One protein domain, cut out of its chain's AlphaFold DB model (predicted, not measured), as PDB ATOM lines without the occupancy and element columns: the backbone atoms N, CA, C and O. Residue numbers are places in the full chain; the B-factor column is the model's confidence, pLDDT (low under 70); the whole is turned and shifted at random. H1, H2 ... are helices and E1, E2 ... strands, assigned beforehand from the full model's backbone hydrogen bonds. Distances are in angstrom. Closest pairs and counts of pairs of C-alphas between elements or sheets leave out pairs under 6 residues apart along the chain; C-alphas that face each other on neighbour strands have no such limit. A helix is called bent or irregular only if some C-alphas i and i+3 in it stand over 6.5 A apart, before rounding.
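AT A GLANCE: This is residues 2 to 52 of the 634 residues of an uncharacterized protein of Rhizophagus irregularis (strain DAOM 181602 / DAOM 197198 / MUCL 43194) (UniProt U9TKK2). A loose, flat model has a short helix, H1, beside a small hairpin of two strands, E1 and E2, at one end, and a second short helix, H2, at the other. A long stretch with no named element, residues 21 to 37, swings from the hairpin out to Glu 25 and then runs the length of the model to H2, after which residues 45 to 52 fold back toward H1. The printed part has 51 residues, with two named helices and two named strands in the order H1, E1, E2, H2; the sheet, in the order E1, E2, is antiparallel. The class is mixed, helices and strands, with under half of the residues, 21 of 51, in named elements. The radius of gyration of the C-alphas is 13.5 A, and they span 38 by 29 by 15 A.

HOW THE PARTS SIT: H1, residues 2 to 9, is joined by a tight link of 1 residue to E1, residues 11 to 13. The closest C-alphas of H1 and E1 are those of Glu 5 and Val 12, 5.5 A apart. E1 and E2, residues 18 to 20, form a hairpin through a tight link of 4 residues. They are antiparallel, with 166 degrees between their directions, and the C-alphas of Ile 11 and Cys 20, which face each other, are 4.3 A apart. N 12 and O 19 are within hydrogen-bond range at 2.8 A, and so are N 19 and O 12, also at 2.8 A. The closest C-alphas of H1 and E2 are those of Leu 6 and Cys 20, 8.0 A apart. H2, residues 38 to 44, is apart from H1 and from E1. In H1 every O i to N i+4 pair is within hydrogen-bond range; in H2 1 of 3 is, beside 3 of 4 O i to N i+3 pairs.

IN THESE COORDINATES: H1 begins at C-alpha 2, (90.542, 152.827, 113.620), and measures 10.2 A from first to last C-alpha. E1 measures 6.7 A and E2 6.6 A; E2 ends at C-alpha 20, (80.434, 147.326, 108.960). H2 measures 10.6 A and ends at C-alpha 44, (104.893, 149.229, 119.929). H2 is irregular: C-alphas 39 and 42 are 8.6 A apart.

THE WHOLE: The two C-alphas farthest apart are those of Glu 25 and Thr 38, at 40.2 A. The long link is E2 to H2, with 17 residues. Residues 36 to 41, of which 38 to 41 belong to H2, stand free. The printed part has no cut. The mean pLDDT of the printed part is 83.1, and residues 24 and 38 are under 70.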
ATOM      1  N   PHE A   2      91.034 153.575 114.792       86.56
ATOM      2  CA  PHE A   2      90.542 152.827 113.620       86.56
ATOM      3  C   PHE A   2      90.640 151.290 113.732       86.56
ATOM      4  O   PHE A   2      89.639 150.601 113.592       86.56
ATOM      5  N   LEU A   3      91.825 150.739 114.043       86.50
ATOM      6  CA  LEU A   3      91.995 149.281 114.169       86.50
ATOM      7  C   LEU A   3      91.167 148.668 115.310       86.50
ATOM      8  O   LEU A   3      90.718 147.538 115.187       86.50
ATOM      9  N   PHE A   4      90.951 149.398 116.408       85.94
ATOM     10  CA  PHE A   4      90.106 148.928 117.511       85.94
ATOM     11  C   PHE A   4      88.644 148.837 117.061       85.94
ATOM     12  O   PHE A   4      88.002 147.807 117.227       85.94
ATOM     13  N   GLU A   5      88.142 149.900 116.435       89.06
ATOM     14  CA  GLU A   5      86.782 149.957 115.894       89.06
ATOM     15  C   GLU A   5      86.543 148.829 114.877       89.06
ATOM     16  O   GLU A   5      85.607 148.043 115.015       89.06
ATOM     17  N   LEU A   6      87.461 148.661 113.923       88.25
ATOM     18  CA  LEU A   6      87.345 147.636 112.893       88.25
ATOM     19  C   LEU A   6      87.408 146.209 113.454       88.25
ATOM     20  O   LEU A   6      86.569 145.385 113.109       88.25
ATOM     21  N   LEU A   7      88.407 145.897 114.286       85.94
ATOM     22  CA  LEU A   7      88.681 144.517 114.705       85.94
ATOM     23  C   LEU A   7      87.821 144.067 115.887       85.94
ATOM     24  O   LEU A   7      87.529 142.881 116.008       85.94
ATOM     25  N   THR A   8      87.453 144.987 116.781       85.56
ATOM     26  CA  THR A   8      86.706 144.665 118.005       85.56
ATOM     27  C   THR A   8      85.218 144.920 117.839       85.56
ATOM     28  O   THR A   8      84.412 144.092 118.253       85.56
ATOM     29  N   LEU A   9      84.842 146.054 117.242       87.75
ATOM     30  CA  LEU A   9      83.430 146.403 117.062       87.75
ATOM     31  C   LEU A   9      82.882 145.880 115.734       87.75
ATOM     32  O   LEU A   9      81.668 145.792 115.577       87.75
ATOM     33  N   GLY A  10      83.755 145.552 114.776       88.19
ATOM     34  CA  GLY A  10      83.348 145.194 113.419       88.19
ATOM     35  C   GLY A  10      82.737 146.367 112.656       88.19
ATOM     36  O   GLY A  10      82.079 146.152 111.643       88.19
ATOM     37  N   ILE A  11      82.900 147.597 113.150       89.44
ATOM     38  CA  ILE A  11      82.246 148.796 112.628       89.44
ATOM     39  C   ILE A  11      83.237 149.948 112.699       89.44
ATOM     40  O   ILE A  11      83.823 150.187 113.747       89.44
ATOM     41  N   VAL A  12      83.376 150.693 111.607       91.25
ATOM     42  CA  VAL A  12      84.120 151.955 111.557       91.25
ATOM     43  C   VAL A  12      83.169 153.049 111.097       91.25
ATOM     44  O   VAL A  12      82.364 152.840 110.189       91.25
ATOM     45  N   SER A  13      83.256 154.230 111.704       87.38
ATOM     46  CA  SER A  13      82.409 155.361 111.328       87.38
ATOM     47  C   SER A  13      83.224 156.613 111.033       87.38
ATOM     48  O   SER A  13      84.257 156.885 111.637       87.38
ATOM     49  N   THR A  14      82.737 157.384 110.075       84.06
ATOM     50  CA  THR A  14      83.104 158.781 109.844       84.06
ATOM     51  C   THR A  14      81.834 159.613 109.991       84.06
ATOM     52  O   THR A  14      80.740 159.056 109.936       84.06
ATOM     53  N   ASN A  15      81.948 160.938 110.133       79.25
ATOM     54  CA  ASN A  15      80.812 161.847 110.379       79.25
ATOM     55  C   ASN A  15      79.587 161.647 109.461       79.25
ATOM     56  O   ASN A  15      78.501 162.100 109.808       79.25
ATOM     57  N   VAL A  16      79.757 161.015 108.295       85.94
ATOM     58  CA  VAL A  16      78.700 160.827 107.292       85.94
ATOM     59  C   VAL A  16      78.481 159.362 106.892       85.94
ATOM     60  O   VAL A  16      77.408 159.033 106.403       85.94
ATOM     61  N   ASN A  17      79.460 158.472 107.099       88.62
ATOM     62  CA  ASN A  17      79.415 157.093 106.601       88.62
ATOM     63  C   ASN A  17      79.776 156.092 107.699       88.62
ATOM     64  O   ASN A  17      80.748 156.298 108.427       88.62
ATOM     65  N   ILE A  18      79.046 154.977 107.757       89.50
ATOM     66  CA  ILE A  18      79.336 153.830 108.624       89.50
ATOM     67  C   ILE A  18      79.658 152.633 107.731       89.50
ATOM     68  O   ILE A  18      78.892 152.317 106.820       89.50
ATOM     69  N   ALA A  19      80.783 151.974 107.989       88.81
ATOM     70  CA  ALA A  19      81.176 150.727 107.350       88.81
ATOM     71  C   ALA A  19      81.172 149.607 108.393       88.81
ATOM     72  O   ALA A  19      81.790 149.746 109.448       88.81
ATOM     73  N   CYS A  20      80.499 148.499 108.092       88.81
ATOM     74  CA  CYS A  20      80.434 147.326 108.960       88.81
ATOM     75  C   CYS A  20      81.076 146.130 108.258       88.81
ATOM     76  O   CYS A  20      80.892 145.944 107.051       88.81
ATOM     77  N   LEU A  21      81.789 145.299 109.013       87.12
ATOM     78  CA  LEU A  21      82.195 143.983 108.540       87.12
ATOM     79  C   LEU A  21      80.940 143.148 108.233       87.12
ATOM     80  O   LEU A  21      79.939 143.259 108.948       87.12
ATOM     81  N   PRO A  22      80.965 142.324 107.171       83.69
ATOM     82  CA  PRO A  22      79.806 141.535 106.797       83.69
ATOM     83  C   PRO A  22      79.407 140.578 107.925       83.69
ATOM     84  O   PRO A  22      80.235 139.820 108.431       83.69
ATOM     85  N   LEU A  23      78.115 140.569 108.259       72.12
ATOM     86  CA  LEU A  23      77.478 139.536 109.079       72.12
ATOM     87  C   LEU A  23      77.312 138.274 108.217       72.12
ATOM     88  O   LEU A  23      76.215 137.952 107.769       72.12
ATOM     89  N   SER A  24      78.426 137.629 107.880       68.12
ATOM     90  CA  SER A  24      78.458 136.413 107.065       68.12
ATOM     91  C   SER A  24      78.681 135.187 107.947       68.12
ATOM     92  O   SER A  24      79.416 135.253 108.931       68.12
ATOM     93  N   GLU A  25      78.100 134.047 107.560       71.06
ATOM     94  CA  GLU A  25      78.456 132.734 108.122       71.06
ATOM     95  C   GLU A  25      79.935 132.394 107.870       71.06
ATOM     96  O   GLU A  25      80.541 131.621 108.612       71.06
ATOM     97  N   THR A  26      80.537 132.995 106.837       72.88
ATOM     98  CA  THR A  26      81.971 132.892 106.573       72.88
ATOM     99  C   THR A  26      82.751 133.961 107.348       72.88
ATOM    100  O   THR A  26      82.472 135.156 107.206       72.88
ATOM    101  N   PRO A  27      83.758 133.574 108.152       78.12
ATOM    102  CA  PRO A  27      84.574 134.533 108.885       78.12
ATOM    103  C   PRO A  27      85.350 135.439 107.922       78.12
ATOM    104  O   PRO A  27      85.983 134.975 106.973       78.12
ATOM    105  N   THR A  28      85.316 136.748 108.179       83.69
ATOM    106  CA  THR A  28      86.156 137.709 107.454       83.69
ATOM    107  C   THR A  28      87.580 137.623 107.992       83.69
ATOM    108  O   THR A  28      87.822 137.903 109.166       83.69
ATOM    109  N   TYR A  29      88.530 137.245 107.139       86.00
ATOM    110  CA  TYR A  29      89.946 137.204 107.500       86.00
ATOM    111  C   TYR A  29      90.591 138.567 107.263       86.00
ATOM    112  O   TYR A  29      90.604 139.067 106.139       86.00
ATOM    113  N   ILE A  30      91.140 139.156 108.324       86.38
ATOM    114  CA  ILE A  30      91.836 140.443 108.270       86.38
ATOM    115  C   ILE A  30      93.316 140.192 108.529       86.38
ATOM    116  O   ILE A  30      93.696 139.697 109.589       86.38
ATOM    117  N   PHE A  31      94.146 140.549 107.554       89.12
ATOM    118  CA  PHE A  31      95.598 140.513 107.675       89.12
ATOM    119  C   PHE A  31      96.111 141.938 107.847       89.12
ATOM    120  O   PHE A  31      95.723 142.833 107.096       89.12
ATOM    121  N   ILE A  32      96.969 142.145 108.844       87.81
ATOM    122  CA  ILE A  32      97.585 143.441 109.126       87.81
ATOM    123  C   ILE A  32      99.085 143.270 108.960       87.81
ATOM    124  O   ILE A  32      99.725 142.550 109.725       87.81
ATOM    125  N   GLU A  33      99.628 143.926 107.943       88.06
ATOM    126  CA  GLU A  33     101.063 144.004 107.731       88.06
ATOM    127  C   GLU A  33     101.612 145.224 108.472       88.06
ATOM    128  O   GLU A  33     101.118 146.342 108.312       88.06
ATOM    129  N   ILE A  34     102.615 145.000 109.317       85.81
ATOM    130  CA  ILE A  34     103.283 146.050 110.085       85.81
ATOM    131  C   ILE A  34     104.763 145.981 109.736       85.81
ATOM    132  O   ILE A  34     105.395 144.938 109.905       85.81
ATOM    133  N   ALA A  35     105.312 147.093 109.251       81.12
ATOM    134  CA  ALA A  35     106.722 147.179 108.901       81.12
ATOM    135  C   ALA A  35     107.620 146.996 110.137       81.12
ATOM    136  O   ALA A  35     107.373 147.571 111.204       81.12
ATOM    137  N   SER A  36     108.702 146.235 109.969       74.62
ATOM    138  CA  SER A  36     109.783 146.153 110.951       74.62
ATOM    139  C   SER A  36     110.501 147.501 111.017       74.62
ATOM    140  O   SER A  36     111.090 147.938 110.036       74.62
ATOM    141  N   THR A  37     110.441 148.161 112.171       73.50
ATOM    142  CA  THR A  37     111.109 149.445 112.444       73.50
ATOM    143  C   THR A  37     112.145 149.268 113.550       73.50
ATOM    144  O   THR A  37     112.092 148.276 114.283       73.50
ATOM    145  N   THR A  38     113.089 150.206 113.680       69.69
ATOM    146  CA  THR A  38     114.081 150.217 114.768       69.69
ATOM    147  C   THR A  38     113.377 150.084 116.118       69.69
ATOM    148  O   THR A  38     112.366 150.745 116.357       69.69
ATOM    149  N   GLU A  39     113.850 149.155 116.953       76.94
ATOM    150  CA  GLU A  39     113.240 148.812 118.254       76.94
ATOM    151  C   GLU A  39     111.747 148.429 118.184       76.94
ATOM    152  O   GLU A  39     111.029 148.474 119.181       76.94
ATOM    153  N   GLN A  40     111.261 148.045 116.998       77.94
ATOM    154  CA  GLN A  40     109.851 147.774 116.716       77.94
ATOM    155  C   GLN A  40     108.922 148.940 117.094       77.94
ATOM    156  O   GLN A  40     107.765 148.718 117.454       77.94
ATOM    157  N   TYR A  41     109.402 150.186 116.984       81.62
ATOM    158  CA  TYR A  41     108.646 151.389 117.343       81.62
ATOM    159  C   TYR A  41     107.220 151.398 116.776       81.62
ATOM    160  O   TYR A  41     106.270 151.645 117.515       81.62
ATOM    161  N   LEU A  42     107.040 151.079 115.489       82.44
ATOM    162  CA  LEU A  42     105.720 151.087 114.850       82.44
ATOM    163  C   LEU A  42     104.775 150.050 115.471       82.44
ATOM    164  O   LEU A  42     103.625 150.375 115.761       82.44
ATOM    165  N   LEU A  43     105.258 148.831 115.721       84.31
ATOM    166  CA  LEU A  43     104.474 147.790 116.388       84.31
ATOM    167  C   LEU A  43     104.103 148.221 117.813       84.31
ATOM    168  O   LEU A  43     102.940 148.136 118.201       84.31
ATOM    169  N   ASN A  44     105.073 148.758 118.556       83.62
ATOM    170  CA  ASN A  44     104.893 149.229 119.929       83.62
ATOM    171  C   ASN A  44     103.969 150.457 120.015       83.62
ATOM    172  O   ASN A  44     103.260 150.637 121.005       83.62
ATOM    173  N   SER A  45     103.918 151.276 118.960       85.62
ATOM    174  CA  SER A  45     103.010 152.424 118.841       85.62
ATOM    175  C   SER A  45     101.550 152.030 118.583       85.62
ATOM    176  O   SER A  45     100.658 152.878 118.655       85.62
ATOM    177  N   LEU A  46     101.288 150.748 118.302       85.50
ATOM    178  CA  LEU A  46      99.962 150.186 118.063       85.50
ATOM    179  C   LEU A  46      99.581 149.249 119.222       85.50
ATOM    180  O   LEU A  46      99.708 148.034 119.084       85.50
ATOM    181  N   PRO A  47      99.033 149.763 120.345       80.56
ATOM    182  CA  PRO A  47      98.712 148.949 121.520       80.56
ATOM    183  C   PRO A  47      97.876 147.696 121.222       80.56
ATOM    184  O   PRO A  47      98.067 146.663 121.852       80.56
ATOM    185  N   MET A  48      96.970 147.768 120.238       81.69
ATOM    186  CA  MET A  48      96.124 146.635 119.840       81.69
ATOM    187  C   MET A  48      96.896 145.516 119.136       81.69
ATOM    188  O   MET A  48      96.484 144.364 119.219       81.69
ATOM    189  N   ALA A  49      98.008 145.824 118.462       81.12
ATOM    190  CA  ALA A  49      98.778 144.834 117.715       81.12
ATOM    191  C   ALA A  49      99.423 143.784 118.632       81.12
ATOM    192  O   ALA A  49      99.539 142.627 118.235       81.12
ATOM    193  N   GLY A  50      99.755 144.148 119.877       76.50
ATOM    194  CA  GLY A  50     100.275 143.217 120.884       76.50
ATOM    195  C   GLY A  50      99.278 142.139 121.336       76.50
ATOM    196  O   GLY A  50      99.695 141.134 121.904       76.50
ATOM    197  N   TYR A  51      97.979 142.316 121.067       81.06
ATOM    198  CA  TYR A  51      96.926 141.346 121.402       81.06
ATOM    199  C   TYR A  51      96.526 140.449 120.222       81.06
ATOM    200  O   TYR A  51      95.703 139.549 120.384       81.06
ATOM    201  N   LEU A  52      97.074 140.697 119.031       84.88
ATOM    202  CA  LEU A  52      96.798 139.902 117.841       84.88
ATOM    203  C   LEU A  52      97.791 138.744 117.733       84.88
ATOM    204  O   LEU A  52      98.941 138.843 118.161       84.88
TER     205      LEU A  52